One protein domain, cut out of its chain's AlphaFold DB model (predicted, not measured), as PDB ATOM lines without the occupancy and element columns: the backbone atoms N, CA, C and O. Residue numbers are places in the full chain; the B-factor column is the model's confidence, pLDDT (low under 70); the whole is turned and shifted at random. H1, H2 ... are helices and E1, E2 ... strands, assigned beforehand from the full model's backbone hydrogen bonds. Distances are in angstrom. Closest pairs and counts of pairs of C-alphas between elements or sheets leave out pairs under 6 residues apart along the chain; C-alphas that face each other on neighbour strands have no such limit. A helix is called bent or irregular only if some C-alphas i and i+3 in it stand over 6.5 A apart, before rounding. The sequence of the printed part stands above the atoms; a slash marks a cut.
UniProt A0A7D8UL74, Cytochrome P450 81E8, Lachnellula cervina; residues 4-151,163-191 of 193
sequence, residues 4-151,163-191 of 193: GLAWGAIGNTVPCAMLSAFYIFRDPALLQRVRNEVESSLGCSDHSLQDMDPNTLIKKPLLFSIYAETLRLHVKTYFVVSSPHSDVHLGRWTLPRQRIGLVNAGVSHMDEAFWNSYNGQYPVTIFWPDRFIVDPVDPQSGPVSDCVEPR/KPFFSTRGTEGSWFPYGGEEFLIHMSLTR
ATOM      1  N   GLY A   4     -22.665  45.204 -35.289       60.31
ATOM      2  CA  GLY A   4     -23.143  44.171 -34.366       60.31
ATOM      3  C   GLY A   4     -22.136  43.034 -34.154       60.31
ATOM      4  O   GLY A   4     -21.937  42.594 -33.025       60.31
ATOM      5  N   LEU A   5     -21.435  42.620 -35.215       60.47
ATOM      6  CA  LEU A   5     -20.372  41.605 -35.169       60.47
ATOM      7  C   LEU A   5     -19.156  42.106 -34.385       60.47
ATOM      8  O   LEU A   5     -18.604  41.378 -33.562       60.47
ATOM      9  N   ALA A   6     -18.775  43.371 -34.582       62.03
ATOM     10  CA  ALA A   6     -17.697  43.994 -33.818       62.03
ATOM     11  C   ALA A   6     -18.044  44.089 -32.320       62.03
ATOM     12  O   ALA A   6     -17.216  43.753 -31.476       62.03
ATOM     13  N   TRP A   7     -19.274  44.485 -31.979       60.44
ATOM     14  CA  TRP A   7     -19.725  44.570 -30.586       60.44
ATOM     15  C   TRP A   7     -19.803  43.202 -29.897       60.44
ATOM     16  O   TRP A   7     -19.347  43.067 -28.762       60.44
ATOM     17  N   GLY A   8     -20.326  42.183 -30.587       58.50
ATOM     18  CA  GLY A   8     -20.375  40.809 -30.077       58.50
ATOM     19  C   GLY A   8     -18.983  40.208 -29.862       58.50
ATOM     20  O   GLY A   8     -18.728  39.594 -28.827       58.50
ATOM     21  N   ALA A   9     -18.050  40.453 -30.787       62.28
ATOM     22  CA  ALA A   9     -16.669  39.998 -30.656       62.28
ATOM     23  C   ALA A   9     -15.940  40.707 -29.503       62.28
ATOM     24  O   ALA A   9     -15.330  40.052 -28.663       62.28
ATOM     25  N   ILE A  10     -16.033  42.037 -29.404       63.41
ATOM     26  CA  ILE A  10     -15.343  42.807 -28.355       63.41
ATOM     27  C   ILE A  10     -15.878  42.452 -26.961       63.41
ATOM     28  O   ILE A  10     -15.088  42.327 -26.022       63.41
ATOM     29  N   GLY A  11     -17.194  42.241 -26.834       66.75
ATOM     30  CA  GLY A  11     -17.842  41.883 -25.572       66.75
ATOM     31  C   GLY A  11     -17.327  40.578 -24.961       66.75
ATOM     32  O   GLY A  11     -17.276  40.469 -23.739       66.75
ATOM     33  N   ASN A  12     -16.876  39.634 -25.791       70.75
ATOM     34  CA  ASN A  12     -16.364  38.340 -25.342       70.75
ATOM     35  C   ASN A  12     -14.833  38.304 -25.297       70.75
ATOM     36  O   ASN A  12     -14.261  37.786 -24.342       70.75
ATOM     37  N   THR A  13     -14.156  38.891 -26.287       75.88
ATOM     38  CA  THR A  13     -12.696  38.798 -26.423       75.88
ATOM     39  C   THR A  13     -11.956  39.512 -25.296       75.88
ATOM     40  O   THR A  13     -10.982  38.971 -24.782       75.88
ATOM     41  N   VAL A  14     -12.409  40.695 -24.867       81.31
ATOM     42  CA  VAL A  14     -11.746  41.451 -23.785       81.31
ATOM     43  C   VAL A  14     -11.806  40.711 -22.441       81.31
ATOM     44  O   VAL A  14     -10.741  40.462 -21.865       81.31
ATOM     45  N   PRO A  15     -12.988  40.316 -21.921       82.94
ATOM     46  CA  PRO A  15     -13.041  39.550 -20.680       82.94
ATOM     47  C   PRO A  15     -12.381  38.179 -20.830       82.94
ATOM     48  O   PRO A  15     -11.716  37.735 -19.898       82.94
ATOM     49  N   CYS A  16     -12.479  37.533 -21.997       87.00
ATOM     50  CA  CYS A  16     -11.800  36.266 -22.245       87.00
ATOM     51  C   CYS A  16     -10.276  36.404 -22.177       87.00
ATOM     52  O   CYS A  16      -9.627  35.611 -21.502       87.00
ATOM     53  N   ALA A  17      -9.689  37.428 -22.799       88.06
ATOM     54  CA  ALA A  17      -8.251  37.671 -22.735       88.06
ATOM     55  C   ALA A  17      -7.791  37.939 -21.294       88.06
ATOM     56  O   ALA A  17      -6.805  37.359 -20.836       88.06
ATOM     57  N   MET A  18      -8.539  38.763 -20.552       91.69
ATOM     58  CA  MET A  18      -8.245  39.055 -19.147       91.69
ATOM     59  C   MET A  18      -8.313  37.796 -18.271       91.69
ATOM     60  O   MET A  18      -7.419  37.560 -17.460       91.69
ATOM     61  N   LEU A  19      -9.351  36.975 -18.436       93.19
ATOM     62  CA  LEU A  19      -9.535  35.748 -17.660       93.19
ATOM     63  C   LEU A  19      -8.537  34.658 -18.056       93.19
ATOM     64  O   LEU A  19      -8.013  33.978 -17.179       93.19
ATOM     65  N   SER A  20      -8.204  34.545 -19.341       93.00
ATOM     66  CA  SER A  20      -7.149  33.647 -19.825       93.00
ATOM     67  C   SER A  20      -5.821  33.997 -19.157       93.00
ATOM     68  O   SER A  20      -5.175  33.132 -18.570       93.00
ATOM     69  N   ALA A  21      -5.450  35.284 -19.155       93.62
ATOM     70  CA  ALA A  21      -4.263  35.757 -18.453       93.62
ATOM     71  C   ALA A  21      -4.338  35.441 -16.950       93.62
ATOM     72  O   ALA A  21      -3.373  34.932 -16.386       93.62
ATOM     73  N   PHE A  22      -5.485  35.676 -16.306       95.19
ATOM     74  CA  PHE A  22      -5.681  35.333 -14.897       95.19
ATOM     75  C   PHE A  22      -5.426  33.845 -14.616       95.19
ATOM     76  O   PHE A  22      -4.670  33.540 -13.696       95.19
ATOM     77  N   TYR A  23      -6.000  32.925 -15.396       95.31
ATOM     78  CA  TYR A  23      -5.784  31.487 -15.204       95.31
ATOM     79  C   TYR A  23      -4.335  31.078 -15.447       95.31
ATOM     80  O   TYR A  23      -3.778  30.330 -14.644       95.31
ATOM     81  N   ILE A  24      -3.707  31.619 -16.494       95.62
ATOM     82  CA  ILE A  24      -2.297  31.365 -16.804       95.62
ATOM     83  C   ILE A  24      -1.400  31.826 -15.649       95.62
ATOM     84  O   ILE A  24      -0.562  31.062 -15.191       95.62
ATOM     85  N   PHE A  25      -1.568  33.052 -15.148       95.62
ATOM     86  CA  PHE A  25      -0.702  33.592 -14.092       95.62
ATOM     87  C   PHE A  25      -1.009  33.040 -12.697       95.62
ATOM     88  O   PHE A  25      -0.141  33.075 -11.824       95.62
ATOM     89  N   ARG A  26      -2.226  32.538 -12.468       96.12
ATOM     90  CA  ARG A  26      -2.627  31.924 -11.197       96.12
ATOM     91  C   ARG A  26      -1.944  30.577 -10.961       96.12
ATOM     92  O   ARG A  26      -1.691  30.247  -9.805       96.12
ATOM     93  N   ASP A  27      -1.680  29.810 -12.016       95.31
ATOM     94  CA  ASP A  27      -1.036  28.499 -11.937       95.31
ATOM     95  C   ASP A  27       0.399  28.561 -12.496       95.31
ATOM     96  O   ASP A  27       0.592  28.633 -13.713       95.31
ATOM     97  N   PRO A  28       1.433  28.497 -11.634       94.75
ATOM     98  CA  PRO A  28       2.824  28.508 -12.075       94.75
ATOM     99  C   PRO A  28       3.178  27.371 -13.038       94.75
ATOM    100  O   PRO A  28       4.030  27.563 -13.905       94.75
ATOM    101  N   ALA A  29       2.546  26.199 -12.906       95.75
ATOM    102  CA  ALA A  29       2.792  25.072 -13.797       95.75
ATOM    103  C   ALA A  29       2.224  25.355 -15.194       95.75
ATOM    104  O   ALA A  29       2.917  25.157 -16.193       95.75
ATOM    105  N   LEU A  30       1.005  25.898 -15.268       95.31
ATOM    106  CA  LEU A  30       0.400  26.327 -16.529       95.31
ATOM    107  C   LEU A  30       1.200  27.456 -17.189       95.31
ATOM    108  O   LEU A  30       1.470  27.394 -18.387       95.31
ATOM    109  N   LEU A  31       1.643  28.449 -16.415       95.31
ATOM    110  CA  LEU A  31       2.489  29.532 -16.914       95.31
ATOM    111  C   LEU A  31       3.774  29.004 -17.562       95.31
ATOM    112  O   LEU A  31       4.159  29.476 -18.630       95.31
ATOM    113  N   GLN A  32       4.432  28.029 -16.932       95.19
ATOM    114  CA  GLN A  32       5.633  27.409 -17.494       95.19
ATOM    115  C   GLN A  32       5.331  26.642 -18.781       95.19
ATOM    116  O   GLN A  32       6.059  26.791 -19.759       95.19
ATOM    117  N   ARG A  33       4.226  25.886 -18.833       94.56
ATOM    118  CA  ARG A  33       3.794  25.198 -20.062       94.56
ATOM    119  C   ARG A  33       3.567  26.180 -21.214       94.56
ATOM    120  O   ARG A  33       4.087  25.962 -22.302       94.56
ATOM    121  N   VAL A  34       2.869  27.288 -20.954       92.81
ATOM    122  CA  VAL A  34       2.622  28.337 -21.956       92.81
ATOM    123  C   VAL A  34       3.926  28.984 -22.424       92.81
ATOM    124  O   VAL A  34       4.108  29.179 -23.622       92.81
ATOM    125  N   ARG A  35       4.858  29.285 -21.510       91.00
ATOM    126  CA  ARG A  35       6.176  29.830 -21.876       91.00
ATOM    127  C   ARG A  35       6.960  28.874 -22.760       91.00
ATOM    128  O   ARG A  35       7.395  29.291 -23.824       91.00
ATOM    129  N   ASN A  36       7.049  27.602 -22.378       90.25
ATOM    130  CA  ASN A  36       7.727  26.582 -23.175       90.25
ATOM    131  C   ASN A  36       7.119  26.472 -24.583       90.25
ATOM    132  O   ASN A  36       7.838  26.341 -25.573       90.25
ATOM    133  N   GLU A  37       5.791  26.553 -24.696       87.69
ATOM    134  CA  GLU A  37       5.099  26.498 -25.982       87.69
ATOM    135  C   GLU A  37       5.383  27.727 -26.855       87.69
ATOM    136  O   GLU A  37       5.646  27.584 -28.052       87.69
ATOM    137  N   VAL A  38       5.412  28.926 -26.268       85.88
ATOM    138  CA  VAL A  38       5.772  30.166 -26.972       85.88
ATOM    139  C   VAL A  38       7.251  30.163 -27.373       85.88
ATOM    140  O   VAL A  38       7.556  30.398 -28.539       85.88
ATOM    141  N   GLU A  39       8.159  29.806 -26.466       85.06
ATOM    142  CA  GLU A  39       9.603  29.700 -26.725       85.06
ATOM    143  C   GLU A  39       9.908  28.683 -27.829       85.06
ATOM    144  O   GLU A  39      10.694  28.966 -28.732       85.06
ATOM    145  N   SER A  40       9.203  27.544 -27.852       81.75
ATOM    146  CA  SER A  40       9.328  26.566 -28.942       81.75
ATOM    147  C   SER A  40       8.944  27.126 -30.320       81.75
ATOM    148  O   SER A  40       9.323  26.553 -31.338       81.75
ATOM    149  N   SER A  41       8.177  28.223 -30.368       75.00
ATOM    150  CA  SER A  41       7.776  28.905 -31.611       75.00
ATOM    151  C   SER A  41       8.805  29.920 -32.086       75.00
ATOM    152  O   SER A  41       8.917  30.148 -33.285       75.00
ATOM    153  N   LEU A  42       9.529  30.538 -31.149       71.69
ATOM    154  CA  LEU A  42      10.512  31.586 -31.427       71.69
ATOM    155  C   LEU A  42      11.801  31.019 -32.048       71.69
ATOM    156  O   LEU A  42      12.517  31.732 -32.747       71.69
ATOM    157  N   GLY A  43      12.065  29.721 -31.860       61.56
ATOM    158  CA  GLY A  43      13.302  29.085 -32.308       61.56
ATOM    159  C   GLY A  43      14.520  29.553 -31.501       61.56
ATOM    160  O   GLY A  43      14.412  30.362 -30.586       61.56
ATOM    161  N   CYS A  44      15.706  29.022 -31.810       54.06
ATOM    162  CA  CYS A  44      16.952  29.357 -31.098       54.06
ATOM    163  C   CYS A  44      17.535  30.742 -31.445       54.06
ATOM    164  O   CYS A  44      18.659  31.040 -31.041       54.06
ATOM    165  N   SER A  45      16.841  31.558 -32.236       52.75
ATOM    166  CA  SER A  45      17.306  32.883 -32.641       52.75
ATOM    167  C   SER A  45      16.832  33.951 -31.661       52.75
ATOM    168  O   SER A  45      15.743  33.865 -31.106       52.75
ATOM    169  N   ASP A  46      17.661  34.980 -31.504       57.03
ATOM    170  CA  ASP A  46      17.512  36.184 -30.668       57.03
ATOM    171  C   ASP A  46      16.331  37.094 -31.103       57.03
ATOM    172  O   ASP A  46      16.403  38.322 -31.056       57.03
ATOM    173  N   HIS A  47      15.251  36.501 -31.625       58.72
ATOM    174  CA  HIS A  47      14.076  37.201 -32.116       58.72
ATOM    175  C   HIS A  47      13.207  37.664 -30.954       58.72
ATOM    176  O   HIS A  47      12.793  36.898 -30.083       58.72
ATOM    177  N   SER A  48      12.907  38.959 -30.974       65.62
ATOM    178  CA  SER A  48      11.941  39.565 -30.072       65.62
ATOM    179  C   SER A  48      10.543  39.019 -30.370       65.62
ATOM    180  O   SER A  48      10.218  38.711 -31.515       65.62
ATOM    181  N   LEU A  49       9.661  39.003 -29.364       66.56
ATOM    182  CA  LEU A  49       8.227  38.715 -29.538       66.56
ATOM    183  C   LEU A  49       7.562  39.584 -30.626       66.56
ATOM    184  O   LEU A  49       6.493  39.236 -31.116       66.56
ATOM    185  N   GLN A  50       8.181  40.713 -30.986       67.00
ATOM    186  CA  GLN A  50       7.716  41.631 -32.029       67.00
ATOM    187  C   GLN A  50       7.925  41.104 -33.457       67.00
ATOM    188  O   GLN A  50       7.191  41.517 -34.351       67.00
ATOM    189  N   ASP A  51       8.871  40.184 -33.668       68.25
ATOM    190  CA  ASP A  51       9.179  39.605 -34.986       68.25
ATOM    191  C   ASP A  51       8.382  38.318 -35.263       68.25
ATOM    192  O   ASP A  51       8.513  37.688 -36.312       68.25
ATOM    193  N   MET A  52       7.565  37.898 -34.298       70.81
ATOM    194  CA  MET A  52       6.848  36.636 -34.335       70.81
ATOM    195  C   MET A  52       5.604  36.739 -35.218       70.81
ATOM    196  O   MET A  52       4.722  37.564 -34.979       70.81
ATOM    197  N   ASP A  53       5.501  35.855 -36.212       73.38
ATOM    198  CA  ASP A  53       4.303  35.736 -37.044       73.38
ATOM    199  C   ASP A  53       3.113  35.277 -36.178       73.38
ATOM    200  O   ASP A  53       3.162  34.173 -35.624       73.38
ATOM    201  N   PRO A  54       2.022  36.060 -36.068       72.06
ATOM    202  CA  PRO A  54       0.834  35.670 -35.312       72.06
ATOM    203  C   PRO A  54       0.276  34.301 -35.722       72.06
ATOM    204  O   PRO A  54      -0.247  33.571 -34.880       72.06
ATOM    205  N   ASN A  55       0.444  33.903 -36.989       73.38
ATOM    206  CA  ASN A  55      -0.017  32.606 -37.482       73.38
ATOM    207  C   ASN A  55       0.738  31.416 -36.867       73.38
ATOM    208  O   ASN A  55       0.259  30.285 -36.936       73.38
ATOM    209  N   THR A  56       1.901  31.644 -36.252       73.88
ATOM    210  CA  THR A  56       2.650  30.601 -35.534       73.88
ATOM    211  C   THR A  56       2.057  30.323 -34.157       73.88
ATOM    212  O   THR A  56       1.898  29.155 -33.801       73.88
ATOM    213  N   LEU A  57       1.622  31.361 -33.430       72.88
ATOM    214  CA  LEU A  57       0.851  31.200 -32.191       72.88
ATOM    215  C   LEU A  57      -0.520  30.594 -32.452       72.88
ATOM    216  O   LEU A  57      -1.017  29.834 -31.628       72.88
ATOM    217  N   ILE A  58      -1.115  30.895 -33.610       69.00
ATOM    218  CA  ILE A  58      -2.414  30.339 -34.005       69.00
ATOM    219  C   ILE A  58      -2.375  28.797 -34.121       69.00
ATOM    220  O   ILE A  58      -3.400  28.132 -34.039       69.00
ATOM    221  N   LYS A  59      -1.187  28.193 -34.251       75.00
ATOM    222  CA  LYS A  59      -1.011  26.735 -34.368       75.00
ATOM    223  C   LYS A  59      -0.747  26.031 -33.033       75.00
ATOM    224  O   LYS A  59      -0.462  24.837 -33.024       75.00
ATOM    225  N   LYS A  60      -0.774  26.762 -31.916       86.75
ATOM    226  CA  LYS A  60      -0.367  26.261 -30.600       86.75
ATOM    227  C   LYS A  60      -1.555  25.704 -29.809       86.75
ATOM    228  O   LYS A  60      -2.411  26.484 -29.389       86.75
ATOM    229  N   PRO A  61      -1.650  24.372 -29.628       91.38
ATOM    230  CA  PRO A  61      -2.866  23.738 -29.130       91.38
ATOM    231  C   PRO A  61      -3.255  24.190 -27.718       91.38
ATOM    232  O   PRO A  61      -4.443  24.370 -27.451       91.38
ATOM    233  N   LEU A  62      -2.289  24.444 -26.825       92.94
ATOM    234  CA  LEU A  62      -2.589  24.852 -25.450       92.94
ATOM    235  C   LEU A  62      -3.199  26.249 -25.394       92.94
ATOM    236  O   LEU A  62      -4.150  26.477 -24.650       92.94
ATOM    237  N   LEU A  63      -2.679  27.186 -26.193       90.69
ATOM    238  CA  LEU A  63      -3.204  28.552 -26.238       90.69
ATOM    239  C   LEU A  63      -4.660  28.569 -26.722       90.69
ATOM    240  O   LEU A  63      -5.487  29.267 -26.132       90.69
ATOM    241  N   PHE A  64      -4.992  27.762 -27.734       90.38
ATOM    242  CA  PHE A  64      -6.373  27.629 -28.217       90.38
ATOM    243  C   PHE A  64      -7.273  26.953 -27.201       90.38
ATOM    244  O   PHE A  64      -8.398  27.401 -26.997       90.38
ATOM    245  N   SER A  65      -6.779  25.915 -26.531       94.50
ATOM    246  CA  SER A  65      -7.561  25.219 -25.516       94.50
ATOM    247  C   SER A  65      -7.860  26.114 -24.309       94.50
ATOM    248  O   SER A  65      -9.012  26.203 -23.890       94.50
ATOM    249  N   ILE A  66      -6.880  26.885 -23.817       94.81
ATOM    250  CA  ILE A  66      -7.086  27.891 -22.758       94.81
ATOM    251  C   ILE A  66      -8.132  28.924 -23.182       94.81
ATOM    252  O   ILE A  66      -9.023  29.271 -22.401       94.81
ATOM    253  N   TYR A  67      -8.025  29.419 -24.413       91.81
ATOM    254  CA  TYR A  67      -8.962  30.390 -24.956       91.81
ATOM    255  C   TYR A  67     -10.386  29.818 -25.032       91.81
ATOM    256  O   TYR A  67     -11.327  30.418 -24.508       91.81
ATOM    257  N   ALA A  68     -10.544  28.627 -25.613       92.31
ATOM    258  CA  ALA A  68     -11.833  27.967 -25.775       92.31
ATOM    259  C   ALA A  68     -12.486  27.599 -24.433       92.31
ATOM    260  O   ALA A  68     -13.687  27.817 -24.249       92.31
ATOM    261  N   GLU A  69     -11.696  27.117 -23.474       95.19
ATOM    262  CA  GLU A  69     -12.162  26.801 -22.123       95.19
ATOM    263  C   GLU A  69     -12.577  28.057 -21.353       95.19
ATOM    264  O   GLU A  69     -13.593  28.061 -20.654       95.19
ATOM    265  N   THR A  70     -11.838  29.158 -21.517       94.38
ATOM    266  CA  THR A  70     -12.203  30.439 -20.901       94.38
ATOM    267  C   THR A  70     -13.540  30.940 -21.442       94.38
ATOM    268  O   THR A  70     -14.398  31.362 -20.663       94.38
ATOM    269  N   LEU A  71     -13.752  30.842 -22.759       91.12
ATOM    270  CA  LEU A  71     -15.034  31.169 -23.379       91.12
ATOM    271  C   LEU A  71     -16.158  30.272 -22.857       91.12
ATOM    272  O   LEU A  71     -17.203  30.784 -22.462       91.12
ATOM    273  N   ARG A  72     -15.945  28.954 -22.796       93.12
ATOM    274  CA  ARG A  72     -16.944  28.010 -22.277       93.12
ATOM    275  C   ARG A  72     -17.380  28.393 -20.857       93.12
ATOM    276  O   ARG A  72     -18.572  28.491 -20.578       93.12
ATOM    277  N   LEU A  73     -16.422  28.654 -19.969       93.06
ATOM    278  CA  LEU A  73     -16.701  28.915 -18.556       93.06
ATOM    279  C   LEU A  73     -17.344  30.274 -18.283       93.06
ATOM    280  O   LEU A  73     -18.207  30.386 -17.407       93.06
ATOM    281  N   HIS A  74     -16.914  31.311 -18.999       89.69
ATOM    282  CA  HIS A  74     -17.227  32.692 -18.619       89.69
ATOM    283  C   HIS A  74     -18.151  33.411 -19.588       89.69
ATOM    284  O   HIS A  74     -18.829  34.357 -19.183       89.69
ATOM    285  N   VAL A  75     -18.241  32.959 -20.838       84.31
ATOM    286  CA  VAL A  75     -19.132  33.566 -21.824       84.31
ATOM    287  C   VAL A  75     -20.487  32.874 -21.790       84.31
ATOM    288  O   VAL A  75     -20.654  31.720 -22.185       84.31
ATOM    289  N   LYS A  76     -21.482  33.626 -21.316       83.31
ATOM    290  CA  LYS A  76     -22.891  33.226 -21.260       83.31
ATOM    291  C   LYS A  76     -23.686  34.078 -22.238       83.31
ATOM    292  O   LYS A  76     -24.353  35.036 -21.852       83.31
ATOM    293  N   THR A  77     -23.569  33.741 -23.517       76.94
ATOM    294  CA  THR A  77     -24.280  34.443 -24.584       76.94
ATOM    295  C   THR A  77     -25.728  33.970 -24.655       76.94
ATOM    296  O   THR A  77     -26.009  32.770 -24.658       76.94
ATOM    297  N   TYR A  78     -26.642  34.930 -24.762       80.31
ATOM    298  CA  TYR A  78     -28.018  34.684 -25.170       80.31
ATOM    299  C   TYR A  78     -28.177  35.136 -26.611       80.31
ATOM    300  O   TYR A  78     -27.771  36.248 -26.948       80.31
ATOM    301  N   PHE A  79     -28.801  34.317 -27.448       77.12
ATOM    302  CA  PHE A  79     -29.186  34.752 -28.784       77.12
ATOM    303  C   PHE A  79     -30.642  34.429 -29.070       77.12
ATOM    304  O   PHE A  79     -31.222  33.457 -28.579       77.12
ATOM    305  N   VAL A  80     -31.230  35.323 -29.853       80.12
ATOM    306  CA  VAL A  80     -32.618  35.269 -30.273       80.12
ATOM    307  C   VAL A  80     -32.663  34.618 -31.643       80.12
ATOM    308  O   VAL A  80     -32.071  35.120 -32.596       80.12
ATOM    309  N   VAL A  81     -33.387  33.510 -31.740       79.06
ATOM    310  CA  VAL A  81     -33.694  32.849 -33.006       79.06
ATOM    311  C   VAL A  81     -35.147  33.113 -33.360       79.06
ATOM    312  O   VAL A  81     -36.031  33.085 -32.507       79.06
ATOM    313  N   SER A  82     -35.423  33.383 -34.629       79.88
ATOM    314  CA  SER A  82     -36.795  33.451 -35.125       79.88
ATOM    315  C   SER A  82     -36.827  32.965 -36.560       79.88
ATOM    316  O   SER A  82     -35.895  33.224 -37.319       79.88
ATOM    317  N   SER A  83     -37.896  32.263 -36.931       79.62
ATOM    318  CA  SER A  83     -38.144  31.902 -38.323       79.62
ATOM    319  C   SER A  83     -39.196  32.841 -38.910       79.62
ATOM    320  O   SER A  83     -40.362  32.799 -38.494       79.62
ATOM    321  N   PRO A  84     -38.837  33.709 -39.871       75.00
ATOM    322  CA  PRO A  84     -39.798  34.644 -40.454       75.00
ATOM    323  C   PRO A  84     -40.794  33.954 -41.401       75.00
ATOM    324  O   PRO A  84     -41.914  34.443 -41.603       75.00
ATOM    325  N   HIS A  85     -40.394  32.819 -41.985       79.31
ATOM    326  CA  HIS A  85     -41.035  32.250 -43.172       79.31
ATOM    327  C   HIS A  85     -41.716  30.894 -42.940       79.31
ATOM    328  O   HIS A  85     -42.629  30.566 -43.694       79.31
ATOM    329  N   SER A  86     -41.343  30.133 -41.908       82.81
ATOM    330  CA  SER A  86     -41.900  28.792 -41.661       82.81
ATOM    331  C   SER A  86     -41.830  28.382 -40.193       82.81
ATOM    332  O   SER A  86     -41.068  28.953 -39.416       82.81
ATOM    333  N   ASP A  87     -42.591  27.363 -39.818       84.94
ATOM    334  CA  ASP A  87     -42.382  26.678 -38.545       84.94
ATOM    335  C   ASP A  87     -41.055  25.903 -38.602       84.94
ATOM    336  O   ASP A  87     -40.656  25.430 -39.670       84.94
ATOM    337  N   VAL A  88     -40.348  25.803 -37.473       82.62
ATOM    338  CA  VAL A  88     -39.096  25.038 -37.370       82.62
ATOM    339  C   VAL A  88     -39.242  23.934 -36.339       82.62
ATOM    340  O   VAL A  88     -39.598  24.192 -35.190       82.62
ATOM    341  N   HIS A  89     -38.933  22.705 -36.739       80.56
ATOM    342  CA  HIS A  89     -38.952  21.549 -35.852       80.56
ATOM    343  C   HIS A  89     -37.601  21.391 -35.139       80.56
ATOM    344  O   HIS A  89     -36.548  21.328 -35.763       80.56
ATOM    345  N   LEU A  90     -37.648  21.326 -33.811       77.12
ATOM    346  CA  LEU A  90     -36.531  21.144 -32.888       77.12
ATOM    347  C   LEU A  90     -36.730  19.804 -32.165       77.12
ATOM    348  O   LEU A  90     -37.187  19.743 -31.017       77.12
ATOM    349  N   GLY A  91     -36.471  18.710 -32.881       77.19
ATOM    350  CA  GLY A  91     -36.778  17.359 -32.411       77.19
ATOM    351  C   GLY A  91     -38.279  17.188 -32.164       77.19
ATOM    352  O   GLY A  91     -39.072  17.211 -33.099       77.19
ATOM    353  N   ARG A  92     -38.681  17.042 -30.894       81.38
ATOM    354  CA  ARG A  92     -40.100  16.916 -30.497       81.38
ATOM    355  C   ARG A  92     -40.849  18.246 -30.378       81.38
ATOM    356  O   ARG A  92     -42.051  18.246 -30.126       81.38
ATOM    357  N   TRP A  93     -40.139  19.366 -30.460       80.62
ATOM    358  CA  TRP A  93     -40.700  20.701 -30.281       80.62
ATOM    359  C   TRP A  93     -40.834  21.404 -31.628       80.62
ATOM    360  O   TRP A  93     -40.071  21.132 -32.547       80.62
ATOM    361  N   THR A  94     -41.764  22.349 -31.738       85.88
ATOM    362  CA  THR A  94     -41.914  23.182 -32.936       85.88
ATOM    363  C   THR A  94     -41.883  24.642 -32.522       85.88
ATOM    364  O   THR A  94     -42.681  25.059 -31.683       85.88
ATOM    365  N   LEU A  95     -40.967  25.415 -33.104       85.62
ATOM    366  CA  LEU A  95     -40.955  26.868 -33.023       85.62
ATOM    367  C   LEU A  95     -41.859  27.418 -34.136       85.62
ATOM    368  O   LEU A  95     -41.506  27.283 -35.309       85.62
ATOM    369  N   PRO A  96     -43.009  28.035 -33.811       85.50
ATOM    370  CA  PRO A  96     -43.904  28.548 -34.836       85.50
ATOM    371  C   PRO A  96     -43.299  29.740 -35.578       85.50
ATOM    372  O   PRO A  96     -42.505  30.512 -35.026       85.50
ATOM    373  N   ARG A  97     -43.746  29.947 -36.812       86.62
ATOM    374  CA  ARG A  97     -43.424  31.114 -37.626       86.62
ATOM    375  C   ARG A  97     -43.653  32.411 -36.846       86.62
ATOM    376  O   ARG A  97     -44.652  32.571 -36.142       86.62
ATOM    377  N   GLN A  98     -42.734  33.367 -37.012       83.38
ATOM    378  CA  GLN A  98     -42.761  34.686 -36.361       83.38
ATOM    379  C   GLN A  98     -42.795  34.623 -34.824       83.38
ATOM    380  O   GLN A  98     -43.215  35.578 -34.163       83.38
ATOM    381  N   ARG A  99     -42.373  33.504 -34.226       85.00
ATOM    382  CA  ARG A  99     -42.097  33.421 -32.792       85.00
ATOM    383  C   ARG A  99     -40.604  33.511 -32.536       85.00
ATOM    384  O   ARG A  99     -39.778  33.167 -33.379       85.00
ATOM    385  N   ILE A 100     -40.297  34.022 -31.353       84.62
ATOM    386  CA  ILE A 100     -38.943  34.213 -30.863       84.62
ATOM    387  C   ILE A 100     -38.608  33.035 -29.953       84.62
ATOM    388  O   ILE A 100     -39.299  32.793 -28.963       84.62
ATOM    389  N   GLY A 101     -37.554  32.310 -30.306       82.88
ATOM    390  CA  GLY A 101     -36.842  31.409 -29.416       82.88
ATOM    391  C   GLY A 101     -35.670  32.145 -28.777       82.88
ATOM    392  O   GLY A 101     -35.002  32.952 -29.424       82.88
ATOM    393  N   LEU A 102     -35.422  31.865 -27.504       83.88
ATOM    394  CA  LEU A 102     -34.248  32.349 -26.790       83.88
ATOM    395  C   LEU A 102     -33.372  31.150 -26.450       83.88
ATOM    396  O   LEU A 102     -33.836  30.218 -25.793       83.88
ATOM    397  N   VAL A 103     -32.117  31.184 -26.885       82.31
ATOM    398  CA  VAL A 103     -31.136  30.134 -26.608       82.31
ATOM    399  C   VAL A 103     -30.065  30.694 -25.678       82.31
ATOM    400  O   VAL A 103     -29.590  31.812 -25.873       82.31
ATOM    401  N   ASN A 104     -29.707  29.917 -24.655       84.81
ATOM    402  CA  ASN A 104     -28.684  30.266 -23.675       84.81
ATOM    403  C   ASN A 104     -27.475  29.338 -23.833       84.81
ATOM    404  O   ASN A 104     -27.544  28.169 -23.453       84.81
ATOM    405  N   ALA A 105     -26.364  29.879 -24.336       82.44
ATOM    406  CA  ALA A 105     -25.111  29.138 -24.481       82.44
ATOM    407  C   ALA A 105     -24.534  28.676 -23.146       82.44
ATOM    408  O   ALA A 105     -23.970  27.594 -23.053       82.44
ATOM    409  N   GLY A 106     -24.741  29.457 -22.086       85.19
ATOM    410  CA  GLY A 106     -24.236  29.146 -20.756       85.19
ATOM    411  C   GLY A 106     -24.796  27.856 -20.160       85.19
ATOM    412  O   GLY A 106     -24.127  27.262 -19.323       85.19
ATOM    413  N   VAL A 107     -25.992  27.416 -20.572       88.12
ATOM    414  CA  VAL A 107     -26.550  26.128 -20.125       88.12
ATOM    415  C   VAL A 107     -25.819  24.980 -20.815       88.12
ATOM    416  O   VAL A 107     -25.316  24.095 -20.134       88.12
ATOM    417  N   SER A 108     -25.679  25.038 -22.142       89.12
ATOM    418  CA  SER A 108     -24.956  24.023 -22.919       89.12
ATOM    419  C   SER A 108     -23.474  23.951 -22.550       89.12
ATOM    420  O   SER A 108     -22.916  22.869 -22.419       89.12
ATOM    421  N   HIS A 109     -22.834  25.095 -22.298       91.06
ATOM    422  CA  HIS A 109     -21.438  25.167 -21.865       91.06
ATOM    423  C   HIS A 109     -21.185  24.516 -20.494       91.06
ATOM    424  O   HIS A 109     -20.036  24.220 -20.179       91.06
ATOM    425  N   MET A 110     -22.225  24.317 -19.677       92.62
ATOM    426  CA  MET A 110     -22.138  23.777 -18.315       92.62
ATOM    427  C   MET A 110     -22.837  22.418 -18.175       92.62
ATOM    428  O   MET A 110     -23.140  22.001 -17.061       92.62
ATOM    429  N   ASP A 111     -23.117  21.732 -19.284       92.69
ATOM    430  CA  ASP A 111     -23.760  20.419 -19.265       92.69
ATOM    431  C   ASP A 111     -22.767  19.314 -18.861       92.69
ATOM    432  O   ASP A 111     -21.884  18.929 -19.630       92.69
ATOM    433  N   GLU A 112     -22.917  18.791 -17.644       91.94
ATOM    434  CA  GLU A 112     -22.089  17.705 -17.099       91.94
ATOM    435  C   GLU A 112     -22.236  16.380 -17.853       91.94
ATOM    436  O   GLU A 112     -21.331  15.552 -17.790       91.94
ATOM    437  N   ALA A 113     -23.351  16.168 -18.560       90.62
ATOM    438  CA  ALA A 113     -23.553  14.967 -19.363       90.62
ATOM    439  C   ALA A 113     -22.834  15.046 -20.715       90.62
ATOM    440  O   ALA A 113     -22.553  14.013 -21.316       90.62
ATOM    441  N   PHE A 114     -22.547  16.256 -21.201       91.88
ATOM    442  CA  PHE A 114     -21.909  16.468 -22.496       91.88
ATOM    443  C   PHE A 114     -20.393  16.655 -22.376       91.88
ATOM    444  O   PHE A 114     -19.620  16.040 -23.112       91.88
ATOM    445  N   TRP A 115     -19.954  17.520 -21.460       94.06
ATOM    446  CA  TRP A 115     -18.551  17.914 -21.355       94.06
ATOM    447  C   TRP A 115     -17.725  16.877 -20.603       94.06
ATOM    448  O   TRP A 115     -18.047  16.489 -19.479       94.06
ATOM    449  N   ASN A 116     -16.600  16.488 -21.196       94.19
ATOM    450  CA  ASN A 116     -15.668  15.556 -20.586       94.19
ATOM    451  C   ASN A 116     -15.124  16.109 -19.266       94.19
ATOM    452  O   ASN A 116     -14.543  17.193 -19.240       94.19
ATOM    453  N   SER A 117     -15.278  15.355 -18.181       92.88
ATOM    454  CA  SER A 117     -14.779  15.715 -16.853       92.88
ATOM    455  C   SER A 117     -13.495  14.989 -16.452       92.88
ATOM    456  O   SER A 117     -13.064  15.132 -15.309       92.88
ATOM    457  N   TYR A 118     -12.902  14.201 -17.355       92.06
ATOM    458  CA  TYR A 118     -11.750  13.335 -17.100       92.06
ATOM    459  C   TYR A 118     -11.961  12.478 -15.842       92.06
ATOM    460  O   TYR A 118     -11.328  12.668 -14.801       92.06
ATOM    461  N   ASN A 119     -12.963  11.594 -15.898       88.56
ATOM    462  CA  ASN A 119     -13.420  10.782 -14.761       88.56
ATOM    463  C   ASN A 119     -13.756  11.605 -13.496       88.56
ATOM    464  O   ASN A 119     -13.534  11.153 -12.373       88.56
ATOM    465  N   GLY A 120     -14.273  12.825 -13.664       90.25
ATOM    466  CA  GLY A 120     -14.645  13.714 -12.562       90.25
ATOM    467  C   GLY A 120     -13.501  14.535 -11.959       90.25
ATOM    468  O   GLY A 120     -13.752  15.302 -11.031       90.25
ATOM    469  N   GLN A 121     -12.267  14.432 -12.467       92.94
ATOM    470  CA  GLN A 121     -11.148  15.262 -12.003       92.94
ATOM    471  C   GLN A 121     -11.335  16.745 -12.359       92.94
ATOM    472  O   GLN A 121     -10.942  17.626 -11.592       92.94
ATOM    473  N   TYR A 122     -11.983  17.018 -13.493       93.94
ATOM    474  CA  TYR A 122     -12.238  18.357 -14.016       93.94
ATOM    475  C   TYR A 122     -13.732  18.581 -14.301       93.94
ATOM    476  O   TYR A 122     -14.141  18.631 -15.468       93.94
ATOM    477  N   PRO A 123     -14.563  18.765 -13.254       94.94
ATOM    478  CA  PRO A 123     -15.962  19.155 -13.406       94.94
ATOM    479  C   PRO A 123     -16.125  20.353 -14.342       94.94
ATOM    480  O   PRO A 123     -15.226  21.184 -14.483       94.94
ATOM    481  N   VAL A 124     -17.306  20.493 -14.942       94.25
ATOM    482  CA  VAL A 124     -17.592  21.556 -15.923       94.25
ATOM    483  C   VAL A 124     -17.460  22.969 -15.358       94.25
ATOM    484  O   VAL A 124     -17.312  23.917 -16.121       94.25
ATOM    485  N   THR A 125     -17.479  23.131 -14.036       94.25
ATOM    486  CA  THR A 125     -17.296  24.411 -13.337       94.25
ATOM    487  C   THR A 125     -15.830  24.758 -13.067       94.25
ATOM    488  O   THR A 125     -15.532  25.892 -12.685       94.25
ATOM    489  N   ILE A 126     -14.912  23.808 -13.261       94.88
ATOM    490  CA  ILE A 126     -13.477  23.981 -13.039       94.88
ATOM    491  C   ILE A 126     -12.780  24.232 -14.376       94.88
ATOM    492  O   ILE A 126     -13.046  23.565 -15.374       94.88
ATOM    493  N   PHE A 127     -11.866  25.200 -14.374       95.75
ATOM    494  CA  PHE A 127     -11.006  25.490 -15.516       95.75
ATOM    495  C   PHE A 127     -10.020  24.350 -15.754       95.75
ATOM    496  O   PHE A 127      -9.185  24.062 -14.895       95.75
ATOM    497  N   TRP A 128     -10.119  23.734 -16.933       96.38
ATOM    498  CA  TRP A 128      -9.202  22.700 -17.391       96.38
ATOM    499  C   TRP A 128      -8.524  23.142 -18.694       96.38
ATOM    500  O   TRP A 128      -9.164  23.125 -19.747       96.38
ATOM    501  N   PRO A 129      -7.237  23.542 -18.651       95.25
ATOM    502  CA  PRO A 129      -6.550  24.095 -19.818       95.25
ATOM    503  C   PRO A 129      -6.424  23.107 -20.979       95.25
ATOM    504  O   PRO A 129      -6.239  23.552 -22.104       95.25
ATOM    505  N   ASP A 130      -6.549  21.801 -20.731       95.38
ATOM    506  CA  ASP A 130      -6.363  20.755 -21.740       95.38
ATOM    507  C   ASP A 130      -7.693  20.189 -22.272       95.38
ATOM    508  O   ASP A 130      -7.678  19.259 -23.069       95.38
ATOM    509  N   ARG A 131      -8.849  20.759 -21.887       95.19
ATOM    510  CA  ARG A 131     -10.174  20.218 -22.248       95.19
ATOM    511  C   ARG A 131     -10.397  20.085 -23.756       95.19
ATOM    512  O   ARG A 131     -11.046  19.146 -24.193       95.19
ATOM    513  N   PHE A 132      -9.878  21.015 -24.554       94.88
ATOM    514  CA  PHE A 132     -10.014  20.992 -26.017       94.88
ATOM    515  C   PHE A 132      -8.796  20.376 -26.712       94.88
ATOM    516  O   PHE A 132      -8.651  20.498 -27.929       94.88
ATOM    517  N   ILE A 133      -7.898  19.741 -25.958       94.38
ATOM    518  CA  ILE A 133      -6.755  19.023 -26.510       94.38
ATOM    519  C   ILE A 133      -7.145  17.557 -26.660       94.38
ATOM    520  O   ILE A 133      -7.519  16.898 -25.693       94.38
ATOM    521  N   VAL A 134      -7.036  17.059 -27.886       93.06
ATOM    522  CA  VAL A 134      -7.143  15.639 -28.209       93.06
ATOM    523  C   VAL A 134      -5.729  15.088 -28.308       93.06
ATOM    524  O   VAL A 134      -4.928  15.546 -29.125       93.06
ATOM    525  N   ASP A 135      -5.421  14.125 -27.453       91.44
ATOM    526  CA  ASP A 135      -4.177  13.370 -27.441       91.44
ATOM    527  C   ASP A 135      -4.446  11.961 -27.996       91.44
ATOM    528  O   ASP A 135      -5.196  11.201 -27.383       91.44
ATOM    529  N   PRO A 136      -3.838  11.571 -29.133       88.25
ATOM    530  CA  PRO A 136      -3.984  10.224 -29.689       88.25
ATOM    531  C   PRO A 136      -3.590   9.089 -28.727       88.25
ATOM    532  O   PRO A 136      -4.020   7.951 -28.920       88.25
ATOM    533  N   VAL A 137      -2.756   9.373 -27.720       89.12
ATOM    534  CA  VAL A 137      -2.275   8.394 -26.734       89.12
ATOM    535  C   VAL A 137      -3.224   8.260 -25.541       89.12
ATOM    536  O   VAL A 137      -3.240   7.205 -24.904       89.12
ATOM    537  N   ASP A 138      -4.024   9.287 -25.247       89.12
ATOM    538  CA  ASP A 138      -5.001   9.287 -24.155       89.12
ATOM    539  C   ASP A 138      -6.434   9.241 -24.720       89.12
ATOM    540  O   ASP A 138      -6.968  10.274 -25.136       89.12
ATOM    541  N   PRO A 139      -7.101   8.069 -24.710       85.94
ATOM    542  CA  PRO A 139      -8.473   7.931 -25.197       85.94
ATOM    543  C   PRO A 139      -9.494   8.778 -24.435       85.94
ATOM    544  O   PRO A 139     -10.581   8.996 -24.953       85.94
ATOM    545  N   GLN A 140      -9.169   9.226 -23.217       87.50
ATOM    546  CA  GLN A 140     -10.048  10.062 -22.399       87.50
ATOM    547  C   GLN A 140      -9.816  11.558 -22.628       87.50
ATOM    548  O   GLN A 140     -10.379  12.382 -21.907       87.50
ATOM    549  N   SER A 141      -8.951  11.923 -23.574       90.38
ATOM    550  CA  SER A 141      -8.701  13.311 -23.950       90.38
ATOM    551  C   SER A 141      -9.828  13.888 -24.811       90.38
ATOM    552  O   SER A 141     -10.677  13.179 -25.350       90.38
ATOM    553  N   GLY A 142      -9.829  15.210 -24.959       91.25
ATOM    554  CA  GLY A 142     -10.811  15.923 -25.760       91.25
ATOM    555  C   GLY A 142     -12.051  16.390 -24.989       91.25
ATOM    556  O   GLY A 142     -12.251  16.067 -23.814       91.25
ATOM    557  N   PRO A 143     -12.890  17.207 -25.649       92.50
ATOM    558  CA  PRO A 143     -13.903  18.007 -24.965       92.50
ATOM    559  C   PRO A 143     -15.199  17.256 -24.644       92.50
ATOM    560  O   PRO A 143     -15.926  17.671 -23.738       92.50
ATOM    561  N   VAL A 144     -15.505  16.183 -25.377       91.69
ATOM    562  CA  VAL A 144     -16.788  15.466 -25.313       91.69
ATOM    563  C   VAL A 144     -16.662  14.224 -24.439       91.69
ATOM    564  O   VAL A 144     -15.669  13.511 -24.515       91.69
ATOM    565  N   SER A 145     -17.654  13.977 -23.585       86.06
ATOM    566  CA  SER A 145     -17.692  12.783 -22.741       86.06
ATOM    567  C   SER A 145     -18.007  11.516 -23.548       86.06
ATOM    568  O   SER A 145     -18.855  11.543 -24.438       86.06
ATOM    569  N   ASP A 146     -17.399  10.387 -23.168       72.56
ATOM    570  CA  ASP A 146     -17.582   9.059 -23.788       72.56
ATOM    571  C   ASP A 146     -19.046   8.583 -23.870       72.56
ATOM    572  O   ASP A 146     -19.376   7.689 -24.649       72.56
ATOM    573  N   CYS A 147     -19.940   9.140 -23.046       61.16
ATOM    574  CA  CYS A 147     -21.360   8.792 -23.026       61.16
ATOM    575  C   CYS A 147     -22.182   9.445 -24.151       61.16
ATOM    576  O   CYS A 147     -23.342   9.075 -24.346       61.16
ATOM    577  N   VAL A 148     -21.602  10.390 -24.893       60.22
ATOM    578  CA  VAL A 148     -22.224  11.012 -26.063       60.22
ATOM    579  C   VAL A 148     -21.737  10.270 -27.304       60.22
ATOM    580  O   VAL A 148     -20.549  10.291 -27.615       60.22
ATOM    581  N   GLU A 149     -22.643   9.599 -28.024       52.88
ATOM    582  CA  GLU A 149     -22.270   8.951 -29.287       52.88
ATOM    583  C   GLU A 149     -21.691   9.999 -30.252       52.88
ATOM    584  O   GLU A 149     -22.360  11.000 -30.537       52.88
ATOM    585  N   PRO A 150     -20.470   9.802 -30.781       48.94
ATOM    586  CA  PRO A 150     -19.886  10.760 -31.701       48.94
ATOM    587  C   PRO A 150     -20.726  10.803 -32.978       48.94
ATOM    588  O   PRO A 150     -20.956   9.780 -33.635       48.94
ATOM    589  N   ARG A 151     -21.166  12.005 -33.360       45.50
ATOM    590  CA  ARG A 151     -21.717  12.252 -34.692       45.50
ATOM    591  C   ARG A 151     -20.600  11.948 -35.694       45.50
ATOM    592  O   ARG A 151     -19.582  12.630 -35.716       45.50
ATOM    593  N   LYS A 163       0.916  13.494 -31.991       85.94
ATOM    594  CA  LYS A 163       1.020  14.692 -31.144       85.94
ATOM    595  C   LYS A 163      -0.359  15.190 -30.702       85.94
ATOM    596  O   LYS A 163      -1.283  15.160 -31.513       85.94
ATOM    597  N   PRO A 164      -0.483  15.715 -29.470       90.50
ATOM    598  CA  PRO A 164      -1.709  16.362 -29.025       90.50
ATOM    599  C   PRO A 164      -2.046  17.581 -29.888       90.50
ATOM    600  O   PRO A 164      -1.165  18.388 -30.204       90.50
ATOM    601  N   PHE A 165      -3.318  17.738 -30.241       90.88
ATOM    602  CA  PHE A 165      -3.803  18.836 -31.079       90.88
ATOM    603  C   PHE A 165      -5.097  19.438 -30.529       90.88
ATOM    604  O   PHE A 165      -5.842  18.800 -29.791       90.88
ATOM    605  N   PHE A 166      -5.365  20.694 -30.882       91.75
ATOM    606  CA  PHE A 166      -6.603  21.372 -30.506       91.75
ATOM    607  C   PHE A 166      -7.757  20.923 -31.404       91.75
ATOM    608  O   PHE A 166      -7.609  20.890 -32.627       91.75
ATOM    609  N   SER A 167      -8.914  20.632 -30.813       90.06
ATOM    610  CA  SER A 167     -10.121  20.257 -31.546       90.06
ATOM    611  C   SER A 167     -11.387  20.728 -30.840       90.06
ATOM    612  O   SER A 167     -11.546  20.570 -29.631       90.06
ATOM    613  N   THR A 168     -12.328  21.253 -31.624       87.75
ATOM    614  CA  THR A 168     -13.713  21.532 -31.209       87.75
ATOM    615  C   THR A 168     -14.699  20.517 -31.789       87.75
ATOM    616  O   THR A 168     -15.909  20.701 -31.668       87.75
ATOM    617  N   ARG A 169     -14.213  19.456 -32.441       84.62
ATOM    618  CA  ARG A 169     -15.076  18.446 -33.065       84.62
ATOM    619  C   ARG A 169     -15.962  17.758 -32.036       84.62
ATOM    620  O   ARG A 169     -15.516  17.466 -30.927       84.62
ATOM    621  N   GLY A 170     -17.206  17.496 -32.417       83.62
ATOM    622  CA  GLY A 170     -18.212  16.899 -31.544       83.62
ATOM    623  C   GLY A 170     -18.869  17.904 -30.598       83.62
ATOM    624  O   GLY A 170     -19.817  17.540 -29.908       83.62
ATOM    625  N   THR A 171     -18.398  19.159 -30.550       87.06
ATOM    626  CA  THR A 171     -18.994  20.225 -29.725       87.06
ATOM    627  C   THR A 171     -20.063  21.033 -30.455       87.06
ATOM    628  O   THR A 171     -20.573  22.021 -29.917       87.06
ATOM    629  N   GLU A 172     -20.456  20.602 -31.655       83.25
ATOM    630  CA  GLU A 172     -21.447  21.286 -32.475       83.25
ATOM    631  C   GLU A 172     -22.795  21.336 -31.741       83.25
ATOM    632  O   GLU A 172     -23.356  20.324 -31.326       83.25
ATOM    633  N   GLY A 173     -23.325  22.545 -31.548       78.44
ATOM    634  CA  GLY A 173     -24.577  22.745 -30.812       78.44
ATOM    635  C   GLY A 173     -24.457  22.661 -29.286       78.44
ATOM    636  O   GLY A 173     -25.457  22.905 -28.611       78.44
ATOM    637  N   SER A 174     -23.257  22.413 -28.749       86.25
ATOM    638  CA  SER A 174     -22.949  22.477 -27.313       86.25
ATOM    639  C   SER A 174     -21.950  23.578 -26.961       86.25
ATOM    640  O   SER A 174     -22.015  24.100 -25.852       86.25
ATOM    641  N   TRP A 175     -21.069  23.972 -27.887       87.44
ATOM    642  CA  TRP A 175     -20.106  25.066 -27.731       87.44
ATOM    643  C   TRP A 175     -20.304  26.128 -28.814       87.44
ATOM    644  O   TRP A 175     -20.013  25.912 -29.986       87.44
ATOM    645  N   PHE A 176     -20.838  27.286 -28.430       84.44
ATOM    646  CA  PHE A 176     -21.166  28.374 -29.360       84.44
ATOM    647  C   PHE A 176     -20.984  29.740 -28.677       84.44
ATOM    648  O   PHE A 176     -21.939  30.497 -28.468       84.44
ATOM    649  N   PRO A 177     -19.738  30.088 -28.299       79.19
ATOM    650  CA  PRO A 177     -19.455  31.275 -27.491       79.19
ATOM    651  C   PRO A 177     -19.749  32.597 -28.206       79.19
ATOM    652  O   PRO A 177     -20.078  33.587 -27.551       79.19
ATOM    653  N   TYR A 178     -19.708  32.615 -29.537       77.75
ATOM    654  CA  TYR A 178     -20.025  33.793 -30.352       77.75
ATOM    655  C   TYR A 178     -21.473  33.806 -30.860       77.75
ATOM    656  O   TYR A 178     -21.836  34.657 -31.668       77.75
ATOM    657  N   GLY A 179     -22.312  32.891 -30.368       69.12
ATOM    658  CA  GLY A 179     -23.639  32.632 -30.917       69.12
ATOM    659  C   GLY A 179     -23.618  31.547 -31.995       69.12
ATOM    660  O   GLY A 179     -22.571  31.010 -32.345       69.12
ATOM    661  N   GLY A 180     -24.805  31.187 -32.481       61.47
ATOM    662  CA  GLY A 180     -24.985  30.129 -33.471       61.47
ATOM    663  C   GLY A 180     -25.230  30.680 -34.871       61.47
ATOM    664  O   GLY A 180     -26.379  30.732 -35.303       61.47
ATOM    665  N   GLU A 181     -24.178  31.061 -35.594       51.03
ATOM    666  CA  GLU A 181     -24.292  31.284 -37.045       51.03
ATOM    667  C   GLU A 181     -24.530  29.955 -37.778       51.03
ATOM    668  O   GLU A 181     -25.435  29.839 -38.601       51.03
ATOM    669  N   GLU A 182     -23.840  28.897 -37.358       45.03
ATOM    670  CA  GLU A 182     -24.012  27.540 -37.883       45.03
ATOM    671  C   GLU A 182     -25.310  26.868 -37.405       45.03
ATOM    672  O   GLU A 182     -25.929  26.105 -38.145       45.03
ATOM    673  N   PHE A 183     -25.815  27.243 -36.223       46.16
ATOM    674  CA  PHE A 183     -27.147  26.832 -35.758       46.16
ATOM    675  C   PHE A 183     -28.245  27.340 -36.710       46.16
ATOM    676  O   PHE A 183     -29.197  26.622 -37.006       46.16
ATOM    677  N   LEU A 184     -28.087  28.551 -37.263       38.28
ATOM    678  CA  LEU A 184     -29.006  29.114 -38.259       38.28
ATOM    679  C   LEU A 184     -28.863  28.441 -39.637       38.28
ATOM    680  O   LEU A 184     -29.866  28.233 -40.325       38.28
ATOM    681  N   ILE A 185     -27.650  28.047 -40.037       39.19
ATOM    682  CA  ILE A 185     -27.403  27.384 -41.329       39.19
ATOM    683  C   ILE A 185     -27.896  25.927 -41.303       39.19
ATOM    684  O   ILE A 185     -28.575  25.493 -42.234       39.19
ATOM    685  N   HIS A 186     -27.683  25.184 -40.214       37.66
ATOM    686  CA  HIS A 186     -28.166  23.803 -40.090       37.66
ATOM    687  C   HIS A 186     -29.701  23.724 -39.919       37.66
ATOM    688  O   HIS A 186     -30.330  22.747 -40.337       37.66
ATOM    689  N   MET A 187     -30.339  24.783 -39.398       38.22
ATOM    690  CA  MET A 187     -31.802  24.966 -39.453       38.22
ATOM    691  C   MET A 187     -32.318  25.268 -40.873       38.22
ATOM    692  O   MET A 187     -33.500  25.077 -41.145       38.22
ATOM    693  N   SER A 188     -31.448  25.716 -41.783       32.88
ATOM    694  CA  SER A 188     -31.781  25.993 -43.189       32.88
ATOM    695  C   SER A 188     -31.558  24.775 -44.100       32.88
ATOM    696  O   SER A 188     -32.256  24.627 -45.102       32.88
ATOM    697  N   LEU A 189     -30.607  23.900 -43.747       31.22
ATOM    698  CA  LEU A 189     -30.158  22.761 -44.565       31.22
ATOM    699  C   LEU A 189     -30.863  21.429 -44.273       31.22
ATOM    700  O   LEU A 189     -30.732  20.501 -45.061       31.22
ATOM    701  N   THR A 190     -31.696  21.328 -43.233       40.47
ATOM    702  CA  THR A 190     -32.611  20.170 -43.067       40.47
ATOM    703  C   THR A 190     -33.787  20.185 -44.054       40.47
ATOM    704  O   THR A 190     -34.709  19.381 -43.959       40.47
ATOM    705  N   ARG A 191     -33.745  21.079 -45.048       42.88
ATOM    706  CA  ARG A 191     -34.664  21.136 -46.177       42.88
ATOM    707  C   ARG A 191     -34.018  20.500 -47.408       42.88
ATOM    708  O   ARG A 191     -33.488  21.209 -48.259       42.88
TER     709      ARG A 191
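What this domain is: This is residues 4 to 151 and 163 to 191 of the 193 residues of the protein "Cytochrome P450 81E8" of Lachnellula cervina (UniProt A0A7D8UL74). An elongated body has H4 at its core, with the long helix H1 crossing one side of it and a coil of unnamed chain, residues 127 to 132 among it, packing on the other side. At one end of the long axis are H2 and a loop whose residues 43 to 48 stand free; at the other end are the antiparallel pair E1 and E4 and the small hairpin of E2 and E3. The printed part has 177 residues, with six named helices and four named strands in the order H1 H2 H3 H4 E1 E2 E3 E4 H5 H6; under half of the residues are in named elements, and those are mostly helix. It is only just compact, close to loose, with a radius of gyration of the C-alphas of 18.7 A and spans of 61 by 38 by 28 A.

Where its parts are: H1, residues 4 to 26, starts with C-alpha 4 at (-23.143, 44.171, -34.366) and measures 33.3 A. It is neither bent nor irregular, but only just: C-alphas 11 and 14 are 6.4 A apart. H2, residues 28 to 42, measures 21.0 A. H3 is residues 54 to 57, and H4, residues 61 to 74, measures 19.9 A. E1, residues 78 to 82, measures 13.3 A; E2 is residues 88 to 90 and E3 residues 93 to 95. E4, residues 100 to 104, measures 13.1 A, and H5, residues 105 to 108, follows directly. H6, residues 181 to 189, measures 12.8 A and ends with C-alpha 189 at (-30.158, 22.761, -44.565).

How they stand to each other: H1 touches H4 with residues 12 to 20 alone, the closest C-alphas being those of Cys 16 and Thr 70, 6.0 A apart; at 70.4 degrees they are only just about perpendicular. H1 and H2 touch only at the corner, closest at the C-alphas of Ile 24 and Leu 31, 5.1 A. H2 only just touches H4, with 3 pairs of C-alphas within 8 A, the closest being Val 34 and Leu 62, 7.2 A. H2 also only just touches H3, with 3 such pairs, the closest being the C-alphas of Ser 41 and Thr 56, 6.7 A. H5 is close to H4 but not clearly touching, the closest C-alphas being those of Arg 72 and Gly 106, 7.5 A. E1 and E4 are antiparallel, with N 81 and O 101 at 2.9 A, within hydrogen-bond range. In the antiparallel hairpin of E2 and E3, N 90 and O 93 are at 2.7 A, also within range. H6 is apart from H4; its closest C-alpha pair with E2 is Met 187 and Val 88, 7.6 A. Every O i to N i+4 pair is within hydrogen-bond range in H2, H4 and H6, and 17 of 19 are in H1; H3 and H5 are too short for such a pair.

The domain as a whole: The C-alphas farthest apart are those of Asp 46 and Pro 96, 62.0 A. Residues 152 to 162 are not printed, and C-alphas 151 and 163 are 23.1 A apart across the cut. Of the links printed whole, H2 to H3 is long and the others are tight. Residues 133 to 134 pair antiparallel with residues 165 to 166. Mean pLDDT of the printed part is 80.6; it is under 70 at residues 4 to 11, 43 to 51, 58, 147 to 151 and 179 to 191.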